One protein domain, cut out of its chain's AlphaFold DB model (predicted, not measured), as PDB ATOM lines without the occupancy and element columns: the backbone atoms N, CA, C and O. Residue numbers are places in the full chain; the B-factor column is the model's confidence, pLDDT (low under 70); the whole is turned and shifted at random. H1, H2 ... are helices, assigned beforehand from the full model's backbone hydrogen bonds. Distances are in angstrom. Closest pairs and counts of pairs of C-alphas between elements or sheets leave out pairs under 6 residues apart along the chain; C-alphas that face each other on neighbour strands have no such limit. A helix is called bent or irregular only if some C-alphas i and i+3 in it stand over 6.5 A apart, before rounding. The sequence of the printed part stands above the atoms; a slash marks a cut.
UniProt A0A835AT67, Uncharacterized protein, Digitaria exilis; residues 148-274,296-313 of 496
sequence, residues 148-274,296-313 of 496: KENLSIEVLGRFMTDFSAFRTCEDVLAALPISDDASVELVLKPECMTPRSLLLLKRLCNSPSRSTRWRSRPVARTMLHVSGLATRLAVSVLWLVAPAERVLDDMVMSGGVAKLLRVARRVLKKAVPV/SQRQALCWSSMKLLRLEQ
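Overview. This is residues 148 to 274 and 296 to 313 of the 496 residues of an uncharacterized protein of Digitaria exilis (UniProt A0A835AT67). The chain winds in stacked helical turns, with H2, H4 and H6 side by side in one row and H1, H3, H5 and H7 in a second row along it. H9 lies across the far end of the H2, H4, H6 row, loosely placed, and H8 leads away from that end, where residues 267 to 274 stick out. The printed part has 145 residues with nine named helices, H1 to H9 in order, and no named strand; the class is all helix. It is compact, with a radius of gyration of the C-alphas of 15.8 A, yet elongated, spanning 50 by 30 by 25 A.

Arrangement. Begin at H1, residues 148 to 160, whose residues 159 to 160 alone touch H2, residues 163 to 175, only at the corner: the C-alphas of Phe 159 and Ala 165 are closest, at 6.6 A. H2 touches H4, residues 195 to 205, at Glu 170 and Leu 200, C-alphas 7.3 A apart; the tilt of 37 degrees is only just steep. H4 touches H6, residues 228 to 241, the same way at a shallow tilt of 11 degrees, closest at the C-alphas of Lys 202 and Val 237, 4.9 A. Now look at the hub H5, residues 216 to 222: it touches H3, residues 181 to 188, closest at the C-alphas of Leu 188 and Val 219, 6.6 A, and H7, residues 244 to 254, closest at the C-alphas of Arg 217 and Asp 250, 5.8 A. H5 and H6 form a helical hairpin, closest at C-alphas 216 and 238, 6.1 A. H8, residues 256 to 271, only just touches H7, only at the corner and with residues 256 to 257 alone, closest at C-alphas 251 and 257, 5.5 A. H9, residues 296 to 313, is close to H6 but not clearly touching: C-alphas 236 and 309 are closest, 7.9 A. The packing is part aligned, part crossed. Every O i to N i+4 pair is within hydrogen-bond range in H3 to H9; H1 has 7 of 9 and H2 6 of 9.

Along the chain. Find C-alpha 148 at (144.070, 111.782, 122.380), where H1 begins. H2 is irregular, with C-alphas 164 and 167 7.4 A apart. H6 measures 20.0 A, H8 22.4 A and H9 25.5 A, ending at C-alpha 313, (161.797, 128.577, 90.312).

Size, cuts and confidence. The farthest C-alphas, Lys 148 and Val 274, are 55.1 A apart. Residues 275 to 295 are not printed, and C-alphas 274 and 296 are 27.4 A apart across that cut. Of the links printed whole, none is long. Confidence is under 70 in 50 residues, among them 148 to 171 and 296 to 313.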
ATOM      1  N   LYS A 148     144.253 110.847 123.518       47.22
ATOM      2  CA  LYS A 148     144.070 111.782 122.380       47.22
ATOM      3  C   LYS A 148     145.372 112.279 121.724       47.22
ATOM      4  O   LYS A 148     145.409 112.500 120.512       47.22
ATOM      5  N   GLU A 149     146.446 112.437 122.493       47.50
ATOM      6  CA  GLU A 149     147.665 113.105 122.009       47.50
ATOM      7  C   GLU A 149     148.631 112.178 121.261       47.50
ATOM      8  O   GLU A 149     149.309 112.617 120.333       47.50
ATOM      9  N   ASN A 150     148.656 110.885 121.589       41.94
ATOM     10  CA  ASN A 150     149.635 109.960 121.010       41.94
ATOM     11  C   ASN A 150     149.154 109.352 119.686       41.94
ATOM     12  O   ASN A 150     149.951 109.145 118.770       41.94
ATOM     13  N   LEU A 151     147.843 109.119 119.550       40.91
ATOM     14  CA  LEU A 151     147.281 108.448 118.375       40.91
ATOM     15  C   LEU A 151     147.350 109.325 117.112       40.91
ATOM     16  O   LEU A 151     147.635 108.832 116.023       40.91
ATOM     17  N   SER A 152     147.122 110.635 117.247       58.94
ATOM     18  CA  SER A 152     147.154 111.573 116.117       58.94
ATOM     19  C   SER A 152     148.576 111.780 115.587       58.94
ATOM     20  O   SER A 152     148.781 111.744 114.375       58.94
ATOM     21  N   ILE A 153     149.567 111.907 116.476       51.47
ATOM     22  CA  ILE A 153     150.983 112.064 116.115       51.47
ATOM     23  C   ILE A 153     151.520 110.795 115.449       51.47
ATOM     24  O   ILE A 153     152.201 110.884 114.430       51.47
ATOM     25  N   GLU A 154     151.193 109.610 115.973       54.53
ATOM     26  CA  GLU A 154     151.686 108.351 115.409       54.53
ATOM     27  C   GLU A 154     151.066 108.054 114.036       54.53
ATOM     28  O   GLU A 154     151.770 107.657 113.103       54.53
ATOM     29  N   VAL A 155     149.762 108.301 113.873       63.62
ATOM     30  CA  VAL A 155     149.076 108.124 112.588       63.62
ATOM     31  C   VAL A 155     149.603 109.127 111.563       63.62
ATOM     32  O   VAL A 155     150.008 108.718 110.473       63.62
ATOM     33  N   LEU A 156     149.680 110.418 111.906       55.31
ATOM     34  CA  LEU A 156     150.216 111.442 111.005       55.31
ATOM     35  C   LEU A 156     151.685 111.147 110.658       55.31
ATOM     36  O   LEU A 156     152.062 111.196 109.488       55.31
ATOM     37  N   GLY A 157     152.489 110.753 111.649       60.22
ATOM     38  CA  GLY A 157     153.888 110.359 111.492       60.22
ATOM     39  C   GLY A 157     154.072 109.191 110.521       60.22
ATOM     40  O   GLY A 157     154.897 109.287 109.613       60.22
ATOM     41  N   ARG A 158     153.254 108.134 110.631       62.88
ATOM     42  CA  ARG A 158     153.274 106.983 109.706       62.88
ATOM     43  C   ARG A 158     152.825 107.353 108.290       62.88
ATOM     44  O   ARG A 158     153.403 106.868 107.321       62.88
ATOM     45  N   PHE A 159     151.849 108.250 108.141       57.78
ATOM     46  CA  PHE A 159     151.455 108.761 106.821       57.78
ATOM     47  C   PHE A 159     152.564 109.600 106.164       57.78
ATOM     48  O   PHE A 159     152.747 109.545 104.948       57.78
ATOM     49  N   MET A 160     153.344 110.344 106.954       58.78
ATOM     50  CA  MET A 160     154.430 111.201 106.458       58.78
ATOM     51  C   MET A 160     155.689 110.410 106.035       58.78
ATOM     52  O   MET A 160     156.545 110.940 105.312       58.78
ATOM     53  N   THR A 161     155.832 109.146 106.455       58.75
ATOM     54  CA  THR A 161     157.004 108.308 106.146       58.75
ATOM     55  C   THR A 161     156.941 107.572 104.801       58.75
ATOM     56  O   THR A 161     157.993 107.138 104.322       58.75
ATOM     57  N   ASP A 162     155.793 107.531 104.120       63.16
ATOM     58  CA  ASP A 162     155.623 106.749 102.885       63.16
ATOM     59  C   ASP A 162     155.510 107.620 101.620       63.16
ATOM     60  O   ASP A 162     154.599 108.429 101.452       63.16
ATOM     61  N   PHE A 163     156.423 107.421 100.657       47.91
ATOM     62  CA  PHE A 163     156.470 108.201  99.406       47.91
ATOM     63  C   PHE A 163     155.220 108.039  98.519       47.91
ATOM     64  O   PHE A 163     154.853 108.969  97.800       47.91
ATOM     65  N   SER A 164     154.548 106.885  98.562       56.94
ATOM     66  CA  SER A 164     153.335 106.626  97.769       56.94
ATOM     67  C   SER A 164     152.089 107.322  98.314       56.94
ATOM     68  O   SER A 164     151.117 107.475  97.575       56.94
ATOM     69  N   ALA A 165     152.117 107.767  99.574       61.44
ATOM     70  CA  ALA A 165     150.993 108.427 100.223       61.44
ATOM     71  C   ALA A 165     150.929 109.935  99.931       61.44
ATOM     72  O   ALA A 165     149.929 110.565 100.240       61.44
ATOM     73  N   PHE A 166     151.935 110.539  99.285       57.09
ATOM     74  CA  PHE A 166     152.024 112.001  99.146       57.09
ATOM     75  C   PHE A 166     150.827 112.670  98.461       57.09
ATOM     76  O   PHE A 166     150.434 113.754  98.876       57.09
ATOM     77  N   ARG A 167     150.256 112.052  97.417       61.81
ATOM     78  CA  ARG A 167     149.072 112.620  96.746       61.81
ATOM     79  C   ARG A 167     147.807 112.459  97.580       61.81
ATOM     80  O   ARG A 167     146.984 113.355  97.596       61.81
ATOM     81  N   THR A 168     147.677 111.356  98.308       61.62
ATOM     82  CA  THR A 168     146.528 111.127  99.190       61.62
ATOM     83  C   THR A 168     146.632 111.919 100.490       61.62
ATOM     84  O   THR A 168     145.619 112.352 101.017       61.62
ATOM     85  N   CYS A 169     147.844 112.182 100.986       62.53
ATOM     86  CA  CYS A 169     148.077 113.082 102.111       62.53
ATOM     87  C   CYS A 169     147.669 114.515 101.777       62.53
ATOM     88  O   CYS A 169     147.250 115.223 102.675       62.53
ATOM     89  N   GLU A 170     147.767 114.947 100.519       67.31
ATOM     90  CA  GLU A 170     147.296 116.271 100.107       67.31
ATOM     91  C   GLU A 170     145.778 116.404 100.288       67.31
ATOM     92  O   GLU A 170     145.335 117.356 100.924       67.31
ATOM     93  N   ASP A 171     145.007 115.411  99.836       68.88
ATOM     94  CA  ASP A 171     143.545 115.388  99.981       68.88
ATOM     95  C   ASP A 171     143.111 115.189 101.447       68.88
ATOM     96  O   ASP A 171     142.188 115.846 101.924       68.88
ATOM     97  N   VAL A 172     143.819 114.343 102.204       73.00
ATOM     98  CA  VAL A 172     143.537 114.110 103.632       73.00
ATOM     99  C   VAL A 172     143.899 115.332 104.482       73.00
ATOM    100  O   VAL A 172     143.114 115.733 105.334       73.00
ATOM    101  N   LEU A 173     145.044 115.978 104.238       67.56
ATOM    102  CA  LEU A 173     145.416 117.231 104.911       67.56
ATOM    103  C   LEU A 173     144.538 118.403 104.457       67.56
ATOM    104  O   LEU A 173     144.348 119.348 105.214       67.56
ATOM    105  N   ALA A 174     143.994 118.349 103.238       65.56
ATOM    106  CA  ALA A 174     142.990 119.293 102.763       65.56
ATOM    107  C   ALA A 174     141.635 119.129 103.464       65.56
ATOM    108  O   ALA A 174     140.921 120.122 103.584       65.56
ATOM    109  N   ALA A 175     141.296 117.909 103.891       67.88
ATOM    110  CA  ALA A 175     140.068 117.587 104.613       67.88
ATOM    111  C   ALA A 175     140.205 117.715 106.141       67.88
ATOM    112  O   ALA A 175     139.204 117.910 106.827       67.88
ATOM    113  N   LEU A 176     141.425 117.628 106.684       66.62
ATOM    114  CA  LEU A 176     141.680 117.848 108.105       66.62
ATOM    115  C   LEU A 176     141.391 119.315 108.471       66.62
ATOM    116  O   LEU A 176     141.912 120.225 107.816       66.62
ATOM    117  N   PRO A 177     140.607 119.578 109.531       58.88
ATOM    118  CA  PRO A 177     140.417 120.921 110.052       58.88
ATOM    119  C   PRO A 177     141.707 121.379 110.744       58.88
ATOM    120  O   PRO A 177     141.848 121.342 111.960       58.88
ATOM    121  N   ILE A 178     142.681 121.852 109.962       70.31
ATOM    122  CA  ILE A 178     143.860 122.571 110.474       70.31
ATOM    123  C   ILE A 178     143.462 124.028 110.815       70.31
ATOM    124  O   ILE A 178     144.240 124.959 110.644       70.31
ATOM    125  N   SER A 179     142.204 124.273 111.203       65.44
ATOM    126  CA  SER A 179     141.733 125.605 111.601       65.44
ATOM    127  C   SER A 179     142.258 126.019 112.968       65.44
ATOM    128  O   SER A 179     142.314 127.211 113.255       65.44
ATOM    129  N   ASP A 180     142.641 125.046 113.788       81.44
ATOM    130  CA  ASP A 180     142.857 125.263 115.207       81.44
ATOM    131  C   ASP A 180     144.357 125.427 115.469       81.44
ATOM    132  O   ASP A 180     145.176 124.646 114.969       81.44
ATOM    133  N   ASP A 181     144.727 126.423 116.281       76.50
ATOM    134  CA  ASP A 181     146.130 126.735 116.599       76.50
ATOM    135  C   ASP A 181     146.873 125.500 117.185       76.50
ATOM    136  O   ASP A 181     148.056 125.304 116.907       76.50
ATOM    137  N   ALA A 182     146.168 124.599 117.886       85.19
ATOM    138  CA  ALA A 182     146.716 123.350 118.433       85.19
ATOM    139  C   ALA A 182     147.127 122.325 117.354       85.19
ATOM    140  O   ALA A 182     148.158 121.658 117.474       85.19
ATOM    141  N   SER A 183     146.352 122.212 116.271       84.25
ATOM    142  CA  SER A 183     146.655 121.315 115.147       84.25
ATOM    143  C   SER A 183     147.874 121.810 114.367       84.25
ATOM    144  O   SER A 183     148.729 121.019 113.963       84.25
ATOM    145  N   VAL A 184     147.987 123.132 114.203       84.19
ATOM    146  CA  VAL A 184     149.175 123.774 113.625       84.19
ATOM    147  C   VAL A 184     150.398 123.519 114.508       84.19
ATOM    148  O   VAL A 184     151.452 123.149 113.996       84.19
ATOM    149  N   GLU A 185     150.268 123.647 115.828       84.94
ATOM    150  CA  GLU A 185     151.363 123.395 116.767       84.94
ATOM    151  C   GLU A 185     151.828 121.929 116.759       84.94
ATOM    152  O   GLU A 185     153.032 121.672 116.729       84.94
ATOM    153  N   LEU A 186     150.904 120.964 116.675       86.62
ATOM    154  CA  LEU A 186     151.216 119.534 116.546       86.62
ATOM    155  C   LEU A 186     152.008 119.210 115.273       86.62
ATOM    156  O   LEU A 186     153.002 118.482 115.336       86.62
ATOM    157  N   VAL A 187     151.601 119.765 114.126       85.81
ATOM    158  CA  VAL A 187     152.314 119.591 112.845       85.81
ATOM    159  C   VAL A 187     153.699 120.236 112.894       85.81
ATOM    160  O   VAL A 187     154.645 119.728 112.291       85.81
ATOM    161  N   LEU A 188     153.828 121.342 113.630       89.12
ATOM    162  CA  LEU A 188     155.073 122.085 113.759       89.12
ATOM    163  C   LEU A 188     155.991 121.566 114.869       89.12
ATOM    164  O   LEU A 188     157.122 122.046 114.952       89.12
ATOM    165  N   LYS A 189     155.592 120.567 115.672       91.50
ATOM    166  CA  LYS A 189     156.502 119.937 116.642       91.50
ATOM    167  C   LYS A 189     157.804 119.516 115.938       91.50
ATOM    168  O   LYS A 189     157.757 118.954 114.841       91.50
ATOM    169  N   PRO A 190     158.982 119.772 116.534       87.00
ATOM    170  CA  PRO A 190     160.271 119.552 115.871       87.00
ATOM    171  C   PRO A 190     160.475 118.095 115.427       87.00
ATOM    172  O   PRO A 190     161.124 117.849 114.412       87.00
ATOM    173  N   GLU A 191     159.868 117.145 116.137       87.75
ATOM    174  CA  GLU A 191     159.856 115.711 115.820       87.75
ATOM    175  C   GLU A 191     159.086 115.396 114.523       87.75
ATOM    176  O   GLU A 191     159.468 114.504 113.767       87.75
ATOM    177  N   CYS A 192     158.051 116.181 114.213       85.19
ATOM    178  CA  CYS A 192     157.215 116.050 113.019       85.19
ATOM    179  C   CYS A 192     157.803 116.786 111.798       85.19
ATOM    180  O   CYS A 192     157.395 116.557 110.653       85.19
ATOM    181  N   MET A 193     158.789 117.665 112.008       87.69
ATOM    182  CA  MET A 193     159.352 118.568 110.998       87.69
ATOM    183  C   MET A 193     160.438 117.908 110.136       87.69
ATOM    184  O   MET A 193     161.586 118.353 110.034       87.69
ATOM    185  N   THR A 194     160.056 116.825 109.465       92.06
ATOM    186  CA  THR A 194     160.872 116.182 108.433       92.06
ATOM    187  C   THR A 194     160.904 117.023 107.141       92.06
ATOM    188  O   THR A 194     159.993 117.802 106.860       92.06
ATOM    189  N   PRO A 195     161.910 116.854 106.260       89.31
ATOM    190  CA  PRO A 195     161.902 117.496 104.939       89.31
ATOM    191  C   PRO A 195     160.626 117.226 104.121       89.31
ATOM    192  O   PRO A 195     160.247 118.026 103.271       89.31
ATOM    193  N   ARG A 196     159.957 116.099 104.383       88.88
ATOM    194  CA  ARG A 196     158.717 115.694 103.718       88.88
ATOM    195  C   ARG A 196     157.504 116.476 104.207       88.88
ATOM    196  O   ARG A 196     156.733 116.944 103.370       88.88
ATOM    197  N   SER A 197     157.362 116.658 105.520       91.12
ATOM    198  CA  SER A 197     156.291 117.489 106.080       91.12
ATOM    199  C   SER A 197     156.433 118.940 105.631       91.12
ATOM    200  O   SER A 197     155.449 119.556 105.239       91.12
ATOM    201  N   LEU A 198     157.665 119.438 105.520       92.50
ATOM    202  CA  LEU A 198     157.959 120.756 104.956       92.50
ATOM    203  C   LEU A 198     157.599 120.910 103.475       92.50
ATOM    204  O   LEU A 198     157.133 121.972 103.071       92.50
ATOM    205  N   LEU A 199     157.793 119.877 102.651       92.69
ATOM    206  CA  LEU A 199     157.351 119.899 101.251       92.69
ATOM    207  C   LEU A 199     155.826 119.913 101.137       92.69
ATOM    208  O   LEU A 199     155.285 120.626 100.292       92.69
ATOM    209  N   LEU A 200     155.137 119.144 101.982       92.19
ATOM    210  CA  LEU A 200     153.676 119.159 102.039       92.19
ATOM    211  C   LEU A 200     153.161 120.507 102.534       92.19
ATOM    212  O   LEU A 200     152.279 121.079 101.902       92.19
ATOM    213  N   LEU A 201     153.791 121.080 103.558       93.12
ATOM    214  CA  LEU A 201     153.479 122.418 104.041       93.12
ATOM    215  C   LEU A 201     153.699 123.473 102.947       93.12
ATOM    216  O   LEU A 201     152.810 124.276 102.695       93.12
ATOM    217  N   LYS A 202     154.809 123.407 102.198       94.19
ATOM    218  CA  LYS A 202     155.066 124.291 101.042       94.19
ATOM    219  C   LYS A 202     153.940 124.216 100.012       94.19
ATOM    220  O   LYS A 202     153.526 125.249  99.501       94.19
ATOM    221  N   ARG A 203     153.429 123.015  99.718       92.94
ATOM    222  CA  ARG A 203     152.294 122.837  98.795       92.94
ATOM    223  C   ARG A 203     150.994 123.396  99.360       92.94
ATOM    224  O   ARG A 203     150.295 124.100  98.639       92.94
ATOM    225  N   LEU A 204     150.704 123.143 100.636       90.69
ATOM    226  CA  LEU A 204     149.517 123.676 101.308       90.69
ATOM    227  C   LEU A 204     149.523 125.212 101.328       90.69
ATOM    228  O   LEU A 204     148.491 125.825 101.060       90.69
ATOM    229  N   CYS A 205     150.682 125.828 101.573       91.62
ATOM    230  CA  CYS A 205     150.852 127.281 101.575       91.62
ATOM    231  C   CYS A 205     150.827 127.900 100.170       91.62
ATOM    232  O   CYS A 205     150.554 129.088 100.041       91.62
ATOM    233  N   ASN A 206     151.072 127.116  99.113       91.62
ATOM    234  CA  ASN A 206     150.981 127.593  97.731       91.62
ATOM    235  C   ASN A 206     149.523 127.777  97.262       91.62
ATOM    236  O   ASN A 206     149.282 128.323  96.188       91.62
ATOM    237  N   SER A 207     148.543 127.315  98.049       87.75
ATOM    238  CA  SER A 207     147.127 127.564  97.797       87.75
ATOM    239  C   SER A 207     146.721 128.936  98.365       87.75
ATOM    240  O   SER A 207     146.823 129.144  99.580       87.75
ATOM    241  N   PRO A 208     146.228 129.878  97.536       76.50
ATOM    242  CA  PRO A 208     145.947 131.253  97.962       76.50
ATOM    243  C   PRO A 208     144.880 131.345  99.062       76.50
ATOM    244  O   PRO A 208     144.940 132.237  99.901       76.50
ATOM    245  N   SER A 209     143.943 130.394  99.125       79.38
ATOM    246  CA  SER A 209     142.905 130.339 100.164       79.38
ATOM    247  C   SER A 209     143.409 129.851 101.527       79.38
ATOM    248  O   SER A 209     142.683 129.941 102.517       79.38
ATOM    249  N   ARG A 210     144.634 129.314 101.596       73.56
ATOM    250  CA  ARG A 210     145.171 128.644 102.791       73.56
ATOM    251  C   ARG A 210     146.365 129.355 103.410       73.56
ATOM    252  O   ARG A 210     146.617 129.136 104.589       73.56
ATOM    253  N   SER A 211     147.068 130.210 102.663       73.81
ATOM    254  CA  SER A 211     148.252 130.934 103.154       73.81
ATOM    255  C   SER A 211     147.955 131.770 104.413       73.81
ATOM    256  O   SER A 211     148.704 131.695 105.383       73.81
ATOM    257  N   THR A 212     146.803 132.447 104.474       73.25
ATOM    258  CA  THR A 212     146.441 133.352 105.584       73.25
ATOM    259  C   THR A 212     146.146 132.664 106.918       73.25
ATOM    260  O   THR A 212     146.104 133.338 107.945       73.25
ATOM    261  N   ARG A 213     145.937 131.340 106.931       77.06
ATOM    262  CA  ARG A 213     145.654 130.585 108.168       77.06
ATOM    263  C   ARG A 213     146.910 130.187 108.933       77.06
ATOM    264  O   ARG A 213     146.824 129.863 110.112       77.06
ATOM    265  N   TRP A 214     148.071 130.203 108.288       80.12
ATOM    266  CA  TRP A 214     149.318 129.833 108.942       80.12
ATOM    267  C   TRP A 214     149.929 131.066 109.609       80.12
ATOM    268  O   TRP A 214     150.112 132.108 108.984       80.12
ATOM    269  N   ARG A 215     150.272 130.962 110.895       81.75
ATOM    270  CA  ARG A 215     151.050 132.003 111.581       81.75
ATOM    271  C   ARG A 215     152.538 131.786 111.285       81.75
ATOM    272  O   ARG A 215     153.035 130.667 111.385       81.75
ATOM    273  N   SER A 216     153.269 132.850 110.957       80.06
ATOM    274  CA  SER A 216     154.710 132.794 110.641       80.06
ATOM    275  C   SER A 216     155.581 132.421 111.843       80.06
ATOM    276  O   SER A 216     156.576 131.709 111.706       80.06
ATOM    277  N   ARG A 217     155.189 132.856 113.044       84.38
ATOM    278  CA  ARG A 217     156.019 132.767 114.251       84.38
ATOM    279  C   ARG A 217     156.293 131.336 114.749       84.38
ATOM    280  O   ARG A 217     157.455 131.049 115.050       84.38
ATOM    281  N   PRO A 218     155.309 130.413 114.815       85.12
ATOM    282  CA  PRO A 218     155.570 129.017 115.179       85.12
ATOM    283  C   PRO A 218     156.489 128.308 114.176       85.12
ATOM    284  O   PRO A 218     157.412 127.600 114.580       85.12
ATOM    285  N   VAL A 219     156.299 128.566 112.877       84.62
ATOM    286  CA  VAL A 219     157.141 128.016 111.802       84.62
ATOM    287  C   VAL A 219     158.579 128.529 111.938       84.62
ATOM    288  O   VAL A 219     159.524 127.746 111.909       84.62
ATOM    289  N   ALA A 220     158.767 129.832 112.172       87.38
ATOM    290  CA  ALA A 220     160.093 130.428 112.339       87.38
ATOM    291  C   ALA A 220     160.874 129.841 113.534       87.38
ATOM    292  O   ALA A 220     162.083 129.618 113.432       87.38
ATOM    293  N   ARG A 221     160.197 129.532 114.650       87.62
ATOM    294  CA  ARG A 221     160.831 128.901 115.822       87.62
ATOM    295  C   ARG A 221     161.298 127.478 115.533       87.62
ATOM    296  O   ARG A 221     162.420 127.114 115.871       87.62
ATOM    297  N   THR A 222     160.477 126.670 114.874       86.69
ATOM    298  CA  THR A 222     160.797 125.252 114.633       86.69
ATOM    299  C   THR A 222     161.893 125.088 113.577       86.69
ATOM    300  O   THR A 222     162.732 124.187 113.664       86.69
ATOM    301  N   MET A 223     162.014 126.053 112.661       82.38
ATOM    302  CA  MET A 223     163.107 126.157 111.685       82.38
ATOM    303  C   MET A 223     164.514 126.231 112.292       82.38
ATOM    304  O   MET A 223     165.505 125.823 111.667       82.38
ATOM    305  N   LEU A 224     164.636 126.707 113.529       80.62
ATOM    306  CA  LEU A 224     165.919 126.794 114.223       80.62
ATOM    307  C   LEU A 224     166.483 125.440 114.634       80.62
ATOM    308  O   LEU A 224     167.704 125.314 114.752       80.62
ATOM    309  N   HIS A 225     165.652 124.402 114.694       84.75
ATOM    310  CA  HIS A 225     166.063 123.077 115.160       84.75
ATOM    311  C   HIS A 225     166.224 122.042 114.039       84.75
ATOM    312  O   HIS A 225     166.848 121.007 114.246       84.75
ATOM    313  N   VAL A 226     165.767 122.336 112.820       88.38
ATOM    314  CA  VAL A 226     165.818 121.369 111.711       88.38
ATOM    315  C   VAL A 226     167.157 121.349 110.953       88.38
ATOM    316  O   VAL A 226     167.967 122.281 111.026       88.38
ATOM    317  N   SER A 227     167.386 120.277 110.184       90.00
ATOM    318  CA  SER A 227     168.570 120.081 109.332       90.00
ATOM    319  C   SER A 227     168.734 121.179 108.262       90.00
ATOM    320  O   SER A 227     167.822 121.959 107.987       90.00
ATOM    321  N   GLY A 228     169.905 121.261 107.617       88.75
ATOM    322  CA  GLY A 228     170.191 122.316 106.630       88.75
ATOM    323  C   GLY A 228     169.251 122.326 105.414       88.75
ATOM    324  O   GLY A 228     168.869 123.399 104.949       88.75
ATOM    325  N   LEU A 229     168.834 121.153 104.924       87.69
ATOM    326  CA  LEU A 229     167.878 121.041 103.814       87.69
ATOM    327  C   LEU A 229     166.460 121.421 104.255       87.69
ATOM    328  O   LEU A 229     165.779 122.169 103.558       87.69
ATOM    329  N   ALA A 230     166.054 120.980 105.445       89.19
ATOM    330  CA  ALA A 230     164.796 121.392 106.053       89.19
ATOM    331  C   ALA A 230     164.758 122.911 106.294       89.19
ATOM    332  O   ALA A 230     163.750 123.547 106.027       89.19
ATOM    333  N   THR A 231     165.883 123.526 106.673       89.81
ATOM    334  CA  THR A 231     165.975 124.988 106.829       89.81
ATOM    335  C   THR A 231     165.688 125.703 105.503       89.81
ATOM    336  O   THR A 231     164.935 126.668 105.495       89.81
ATOM    337  N   ARG A 232     166.221 125.220 104.367       89.94
ATOM    338  CA  ARG A 232     165.940 125.810 103.040       89.94
ATOM    339  C   ARG A 232     164.459 125.728 102.679       89.94
ATOM    340  O   ARG A 232     163.868 126.739 102.314       89.94
ATOM    341  N   LEU A 233     163.866 124.541 102.812       93.56
ATOM    342  CA  LEU A 233     162.448 124.334 102.515       93.56
ATOM    343  C   LEU A 233     161.558 125.187 103.408       93.56
ATOM    344  O   LEU A 233     160.610 125.800 102.934       93.56
ATOM    345  N   ALA A 234     161.889 125.258 104.688       91.44
ATOM    346  CA  ALA A 234     161.101 126.003 105.635       91.44
ATOM    347  C   ALA A 234     161.203 127.521 105.412       91.44
ATOM    348  O   ALA A 234     160.213 128.213 105.598       91.44
ATOM    349  N   VAL A 235     162.332 128.042 104.908       91.69
ATOM    350  CA  VAL A 235     162.422 129.449 104.461       91.69
ATOM    351  C   VAL A 235     161.494 129.685 103.277       91.69
ATOM    352  O   VAL A 235     160.795 130.692 103.252       91.69
ATOM    353  N   SER A 236     161.428 128.742 102.329       93.12
ATOM    354  CA  SER A 236     160.453 128.831 101.237       93.12
ATOM    355  C   SER A 236     159.014 128.826 101.752       93.12
ATOM    356  O   SER A 236     158.204 129.590 101.249       93.12
ATOM    357  N   VAL A 237     158.691 127.994 102.747       94.06
ATOM    358  CA  VAL A 237     157.359 127.972 103.377       94.06
ATOM    359  C   VAL A 237     157.061 129.298 104.068       94.06
ATOM    360  O   VAL A 237     156.008 129.880 103.845       94.06
ATOM    361  N   LEU A 238     157.991 129.797 104.880       92.81
ATOM    362  CA  LEU A 238     157.815 131.020 105.656       92.81
ATOM    363  C   LEU A 238     157.548 132.226 104.741       92.81
ATOM    364  O   LEU A 238     156.668 133.031 105.030       92.81
ATOM    365  N   TRP A 239     158.225 132.279 103.588       93.00
ATOM    366  CA  TRP A 239     158.016 133.297 102.552       93.00
ATOM    367  C   TRP A 239     156.666 133.195 101.826       93.00
ATOM    368  O   TRP A 239     156.210 134.172 101.240       93.00
ATOM    369  N   LEU A 240     156.036 132.015 101.826       93.06
ATOM    370  CA  LEU A 240     154.697 131.809 101.260       93.06
ATOM    371  C   LEU A 240     153.580 132.147 102.255       93.06
ATOM    372  O   LEU A 240     152.463 132.441 101.838       93.06
ATOM    373  N   VAL A 241     153.865 132.065 103.557       91.81
ATOM    374  CA  VAL A 241     152.879 132.229 104.636       91.81
ATOM    375  C   VAL A 241     152.744 133.680 105.094       91.81
ATOM    376  O   VAL A 241     151.669 134.097 105.514       91.81
ATOM    377  N   ALA A 242     153.818 134.464 105.034       91.81
ATOM    378  CA  ALA A 242     153.807 135.830 105.538       91.81
ATOM    379  C   ALA A 242     154.544 136.801 104.607       91.81
ATOM    380  O   ALA A 242     155.457 136.400 103.882       91.81
ATOM    381  N   PRO A 243     154.169 138.094 104.634       90.12
ATOM    382  CA  PRO A 243     154.901 139.124 103.912       90.12
ATOM    383  C   PRO A 243     156.353 139.175 104.394       90.12
ATOM    384  O   PRO A 243     156.635 138.974 105.579       90.12
ATOM    385  N   ALA A 244     157.266 139.473 103.466       89.00
ATOM    386  CA  ALA A 244     158.711 139.418 103.681       89.00
ATOM    387  C   ALA A 244     159.174 140.166 104.944       89.00
ATOM    388  O   ALA A 244     160.052 139.681 105.648       89.00
ATOM    389  N   GLU A 245     158.555 141.305 105.260       90.62
ATOM    390  CA  GLU A 245     158.881 142.121 106.437       90.62
ATOM    391  C   GLU A 245     158.602 141.383 107.751       90.62
ATOM    392  O   GLU A 245     159.495 141.241 108.584       90.62
ATOM    393  N   ARG A 246     157.400 140.806 107.896       90.19
ATOM    394  CA  ARG A 246     157.011 140.053 109.102       90.19
ATOM    395  C   ARG A 246     157.838 138.787 109.275       90.19
ATOM    396  O   ARG A 246     158.216 138.443 110.390       90.19
ATOM    397  N   VAL A 247     158.139 138.109 108.167       90.75
ATOM    398  CA  VAL A 247     159.029 136.943 108.156       90.75
ATOM    399  C   VAL A 247     160.401 137.314 108.701       90.75
ATOM    400  O   VAL A 247     160.959 136.591 109.523       90.75
ATOM    401  N   LEU A 248     160.940 138.444 108.250       90.19
ATOM    402  CA  LEU A 248     162.252 138.904 108.663       90.19
ATOM    403  C   LEU A 248     162.268 139.275 110.147       90.19
ATOM    404  O   LEU A 248     163.176 138.845 110.850       90.19
ATOM    405  N   ASP A 249     161.253 139.990 110.635       92.38
ATOM    406  CA  ASP A 249     161.143 140.335 112.054       92.38
ATOM    407  C   ASP A 249     161.003 139.083 112.932       92.38
ATOM    408  O   ASP A 249     161.737 138.939 113.908       92.38
ATOM    409  N   ASP A 250     160.170 138.108 112.553       89.12
ATOM    410  CA  ASP A 250     160.058 136.831 113.276       89.12
ATOM    411  C   ASP A 250     161.378 136.041 113.261       89.12
ATOM    412  O   ASP A 250     161.762 135.422 114.260       89.12
ATOM    413  N   MET A 251     162.114 136.065 112.146       87.88
ATOM    414  CA  MET A 251     163.436 135.443 112.044       87.88
ATOM    415  C   MET A 251     164.498 136.186 112.856       87.88
ATOM    416  O   MET A 251     165.405 135.542 113.382       87.88
ATOM    417  N   VAL A 252     164.426 137.513 112.968       92.19
ATOM    418  CA  VAL A 252     165.324 138.304 113.822       92.19
ATOM    419  C   VAL A 252     165.027 137.991 115.286       92.19
ATOM    420  O   VAL A 252     165.932 137.590 116.012       92.19
ATOM    421  N   MET A 253     163.755 138.055 115.688       90.56
ATOM    422  CA  MET A 253     163.313 137.821 117.067       90.56
ATOM    423  C   MET A 253     163.559 136.390 117.552       90.56
ATOM    424  O   MET A 253     163.721 136.160 118.746       90.56
ATOM    425  N   SER A 254     163.584 135.414 116.644       87.44
ATOM    426  CA  SER A 254     163.905 134.023 116.977       87.44
ATOM    427  C   SER A 254     165.404 133.698 116.876       87.44
ATOM    428  O   SER A 254     165.827 132.640 117.325       87.44
ATOM    429  N   GLY A 255     166.234 134.574 116.294       91.38
ATOM    430  CA  GLY A 255     167.636 134.267 115.975       91.38
ATOM    431  C   GLY A 255     167.819 133.415 114.703       91.38
ATOM    432  O   GLY A 255     168.931 132.977 114.386       91.38
ATOM    433  N   GLY A 256     166.746 133.205 113.932       89.44
ATOM    434  CA  GLY A 256     166.724 132.535 112.626       89.44
ATOM    435  C   GLY A 256     167.693 133.126 111.606       89.44
ATOM    436  O   GLY A 256     168.299 132.380 110.830       89.44
ATOM    437  N   VAL A 257     167.909 134.444 111.641       92.00
ATOM    438  CA  VAL A 257     168.795 135.148 110.697       92.00
ATOM    439  C   VAL A 257     170.235 134.632 110.766       92.00
ATOM    440  O   VAL A 257     170.837 134.359 109.727       92.00
ATOM    441  N   ALA A 258     170.783 134.393 111.961       89.56
ATOM    442  CA  ALA A 258     172.147 133.879 112.113       89.56
ATOM    443  C   ALA A 258     172.303 132.473 111.502       89.56
ATOM    444  O   ALA A 258     173.314 132.155 110.861       89.56
ATOM    445  N   LYS A 259     171.278 131.624 111.653       87.75
ATOM    446  CA  LYS A 259     171.251 130.282 111.058       87.75
ATOM    447  C   LYS A 259     171.115 130.353 109.536       87.75
ATOM    448  O   LYS A 259     171.834 129.632 108.839       87.75
ATOM    449  N   LEU A 260     170.266 131.243 109.017       87.25
ATOM    450  CA  LEU A 260     170.105 131.463 107.580       87.25
ATOM    451  C   LEU A 260     171.405 131.956 106.938       87.25
ATOM    452  O   LEU A 260     171.854 131.373 105.954       87.25
ATOM    453  N   LEU A 261     172.063 132.950 107.539       90.12
ATOM    454  CA  LEU A 261     173.365 133.452 107.093       90.12
ATOM    455  C   LEU A 261     174.419 132.341 107.058       90.12
ATOM    456  O   LEU A 261     175.204 132.251 106.115       90.12
ATOM    457  N   ARG A 262     174.416 131.439 108.047       89.75
ATOM    458  CA  ARG A 262     175.309 130.271 108.065       89.75
ATOM    459  C   ARG A 262     175.025 129.314 106.902       89.75
ATOM    460  O   ARG A 262     175.974 128.806 106.302       89.75
ATOM    461  N   VAL A 263     173.756 129.064 106.573       86.56
ATOM    462  CA  VAL A 263     173.363 128.230 105.421       86.56
ATOM    463  C   VAL A 263     173.733 128.916 104.105       86.56
ATOM    464  O   VAL A 263     174.382 128.290 103.270       86.56
ATOM    465  N   ALA A 264     173.420 130.202 103.950       85.81
ATOM    466  CA  ALA A 264     173.745 130.991 102.765       85.81
ATOM    467  C   ALA A 264     175.258 131.025 102.506       85.81
ATOM    468  O   ALA A 264     175.701 130.713 101.405       85.81
ATOM    469  N   ARG A 265     176.073 131.271 103.543       90.94
ATOM    470  CA  ARG A 265     177.543 131.211 103.450       90.94
ATOM    471  C   ARG A 265     178.042 129.835 103.000       90.94
ATOM    472  O   ARG A 265     178.999 129.764 102.237       90.94
ATOM    473  N   ARG A 266     177.415 128.733 103.437       88.31
ATOM    474  CA  ARG A 266     177.780 127.372 102.988       88.31
ATOM    475  C   ARG A 266     177.415 127.124 101.526       88.31
ATOM    476  O   ARG A 266     178.186 126.472 100.833       88.31
ATOM    477  N   VAL A 267     176.263 127.615 101.073       84.88
ATOM    478  CA  VAL A 267     175.840 127.497  99.669       84.88
ATOM    479  C   VAL A 267     176.754 128.330  98.772       84.88
ATOM    480  O   VAL A 267     177.286 127.800  97.804       84.88
ATOM    481  N   LEU A 268     177.033 129.582  99.145       87.19
ATOM    482  CA  LEU A 268     177.929 130.476  98.403       87.19
ATOM    483  C   LEU A 268     179.354 129.916  98.301       87.19
ATOM    484  O   LEU A 268     179.920 129.898  97.214       87.19
ATOM    485  N   LYS A 269     179.904 129.364  99.393       91.94
ATOM    486  CA  LYS A 269     181.222 128.700  99.375       91.94
ATOM    487  C   LYS A 269     181.292 127.488  98.440       91.94
ATOM    488  O   LYS A 269     182.381 127.140  98.008       91.94
ATOM    489  N   LYS A 270     180.167 126.818  98.169       87.19
ATOM    490  CA  LYS A 270     180.106 125.692  97.222       87.19
ATOM    491  C   LYS A 270     179.860 126.145  95.783       87.19
ATOM    492  O   LYS A 270     180.314 125.477  94.866       87.19
ATOM    493  N   ALA A 271     179.117 127.235  95.599       81.50
ATOM    494  CA  ALA A 271     178.747 127.756  94.286       81.50
ATOM    495  C   ALA A 271     179.869 128.565  93.618       81.50
ATOM    496  O   ALA A 271     179.885 128.671  92.398       81.50
ATOM    497  N   VAL A 272     180.798 129.118  94.401       86.56
ATOM    498  CA  VAL A 272     181.972 129.830  93.889       86.56
ATOM    499  C   VAL A 272     183.192 128.911  94.011       86.56
ATOM    500  O   VAL A 272     183.820 128.881  95.073       86.56
ATOM    501  N   PRO A 273     183.539 128.122  92.975       62.62
ATOM    502  CA  PRO A 273     184.829 127.456  92.939       62.62
ATOM    503  C   PRO A 273     185.915 128.534  92.925       62.62
ATOM    504  O   PRO A 273     185.925 129.432  92.082       62.62
ATOM    505  N   VAL A 274     186.809 128.472  93.908       55.12
ATOM    506  CA  VAL A 274     187.950 129.379  94.048       55.12
ATOM    507  C   VAL A 274     188.952 129.065  92.933       55.12
ATOM    508  O   VAL A 274     189.906 128.326  93.142       55.12
ATOM    509  N   SER A 296     169.905 148.185 105.846       62.44
ATOM    510  CA  SER A 296     170.574 147.813 104.599       62.44
ATOM    511  C   SER A 296     170.875 146.320 104.559       62.44
ATOM    512  O   SER A 296     170.750 145.690 103.507       62.44
ATOM    513  N   GLN A 297     171.182 145.704 105.706       61.69
ATOM    514  CA  GLN A 297     171.280 144.245 105.812       61.69
ATOM    515  C   GLN A 297     169.931 143.566 105.534       61.69
ATOM    516  O   GLN A 297     169.882 142.562 104.817       61.69
ATOM    517  N   ARG A 298     168.823 144.125 106.047       65.19
ATOM    518  CA  ARG A 298     167.459 143.637 105.783       65.19
ATOM    519  C   ARG A 298     167.114 143.725 104.294       65.19
ATOM    520  O   ARG A 298     166.648 142.739 103.721       65.19
ATOM    521  N   GLN A 299     167.405 144.853 103.644       59.22
ATOM    522  CA  GLN A 299     167.160 145.043 102.210       59.22
ATOM    523  C   GLN A 299     168.028 144.121 101.344       59.22
ATOM    524  O   GLN A 299     167.511 143.464 100.437       59.22
ATOM    525  N   ALA A 300     169.320 143.981 101.655       66.31
ATOM    526  CA  ALA A 300     170.230 143.101 100.925       66.31
ATOM    527  C   ALA A 300     169.841 141.617 101.056       66.31
ATOM    528  O   ALA A 300     169.892 140.869 100.072       66.31
ATOM    529  N   LEU A 301     169.410 141.183 102.247       65.19
ATOM    530  CA  LEU A 301     168.910 139.825 102.480       65.19
ATOM    531  C   LEU A 301     167.582 139.572 101.771       65.19
ATOM    532  O   LEU A 301     167.424 138.512 101.163       65.19
ATOM    533  N   CYS A 302     166.657 140.533 101.799       59.25
ATOM    534  CA  CYS A 302     165.383 140.441 101.090       59.25
ATOM    535  C   CYS A 302     165.609 140.333  99.573       59.25
ATOM    536  O   CYS A 302     165.103 139.415  98.921       59.25
ATOM    537  N   TRP A 303     166.469 141.192  99.019       55.28
ATOM    538  CA  TRP A 303     166.793 141.207  97.593       55.28
ATOM    539  C   TRP A 303     167.519 139.931  97.142       55.28
ATOM    540  O   TRP A 303     167.143 139.314  96.142       55.28
ATOM    541  N   SER A 304     168.507 139.473  97.917       65.50
ATOM    542  CA  SER A 304     169.257 138.245  97.622       65.50
ATOM    543  C   SER A 304     168.384 136.993  97.727       65.50
ATOM    544  O   SER A 304     168.496 136.098  96.889       65.50
ATOM    545  N   SER A 305     167.480 136.941  98.710       57.50
ATOM    546  CA  SER A 305     166.558 135.815  98.907       57.50
ATOM    547  C   SER A 305     165.514 135.744  97.797       57.50
ATOM    548  O   SER A 305     165.287 134.665  97.251       57.50
ATOM    549  N   MET A 306     164.950 136.884  97.379       51.38
ATOM    550  CA  MET A 306     164.050 136.940  96.222       51.38
ATOM    551  C   MET A 306     164.751 136.533  94.922       51.38
ATOM    552  O   MET A 306     164.161 135.833  94.097       51.38
ATOM    553  N   LYS A 307     166.015 136.924  94.733       59.41
ATOM    554  CA  LYS A 307     166.799 136.545  93.550       59.41
ATOM    555  C   LYS A 307     167.101 135.042  93.527       59.41
ATOM    556  O   LYS A 307     166.943 134.417  92.483       59.41
ATOM    557  N   LEU A 308     167.449 134.450  94.673       55.66
ATOM    558  CA  LEU A 308     167.649 133.002  94.832       55.66
ATOM    559  C   LEU A 308     166.363 132.200  94.593       55.66
ATOM    560  O   LEU A 308     166.393 131.239  93.829       55.66
ATOM    561  N   LEU A 309     165.233 132.629  95.164       52.78
ATOM    562  CA  LEU A 309     163.920 132.007  94.940       52.78
ATOM    563  C   LEU A 309     163.507 132.053  93.463       52.78
ATOM    564  O   LEU A 309     163.052 131.047  92.924       52.78
ATOM    565  N   ARG A 310     163.720 133.185  92.779       54.91
ATOM    566  CA  ARG A 310     163.434 133.317  91.340       54.91
ATOM    567  C   ARG A 310     164.343 132.441  90.473       54.91
ATOM    568  O   ARG A 310     163.885 131.923  89.459       54.91
ATOM    569  N   LEU A 311     165.612 132.271  90.846       56.12
ATOM    570  CA  LEU A 311     166.539 131.384  90.133       56.12
ATOM    571  C   LEU A 311     166.178 129.904  90.328       56.12
ATOM    572  O   LEU A 311     166.213 129.145  89.363       56.12
ATOM    573  N   GLU A 312     165.769 129.509  91.535       56.56
ATOM    574  CA  GLU A 312     165.327 128.140  91.838       56.56
ATOM    575  C   GLU A 312     164.006 127.803  91.119       56.56
ATOM    576  O   GLU A 312     163.905 126.758  90.482       56.56
ATOM    577  N   GLN A 313     163.042 128.733  91.082       48.44
ATOM    578  CA  GLN A 313     161.797 128.577  90.312       48.44
ATOM    579  C   GLN A 313     162.035 128.475  88.796       48.44
ATOM    580  O   GLN A 313     161.384 127.679  88.117       48.44
TER     581      GLN A 313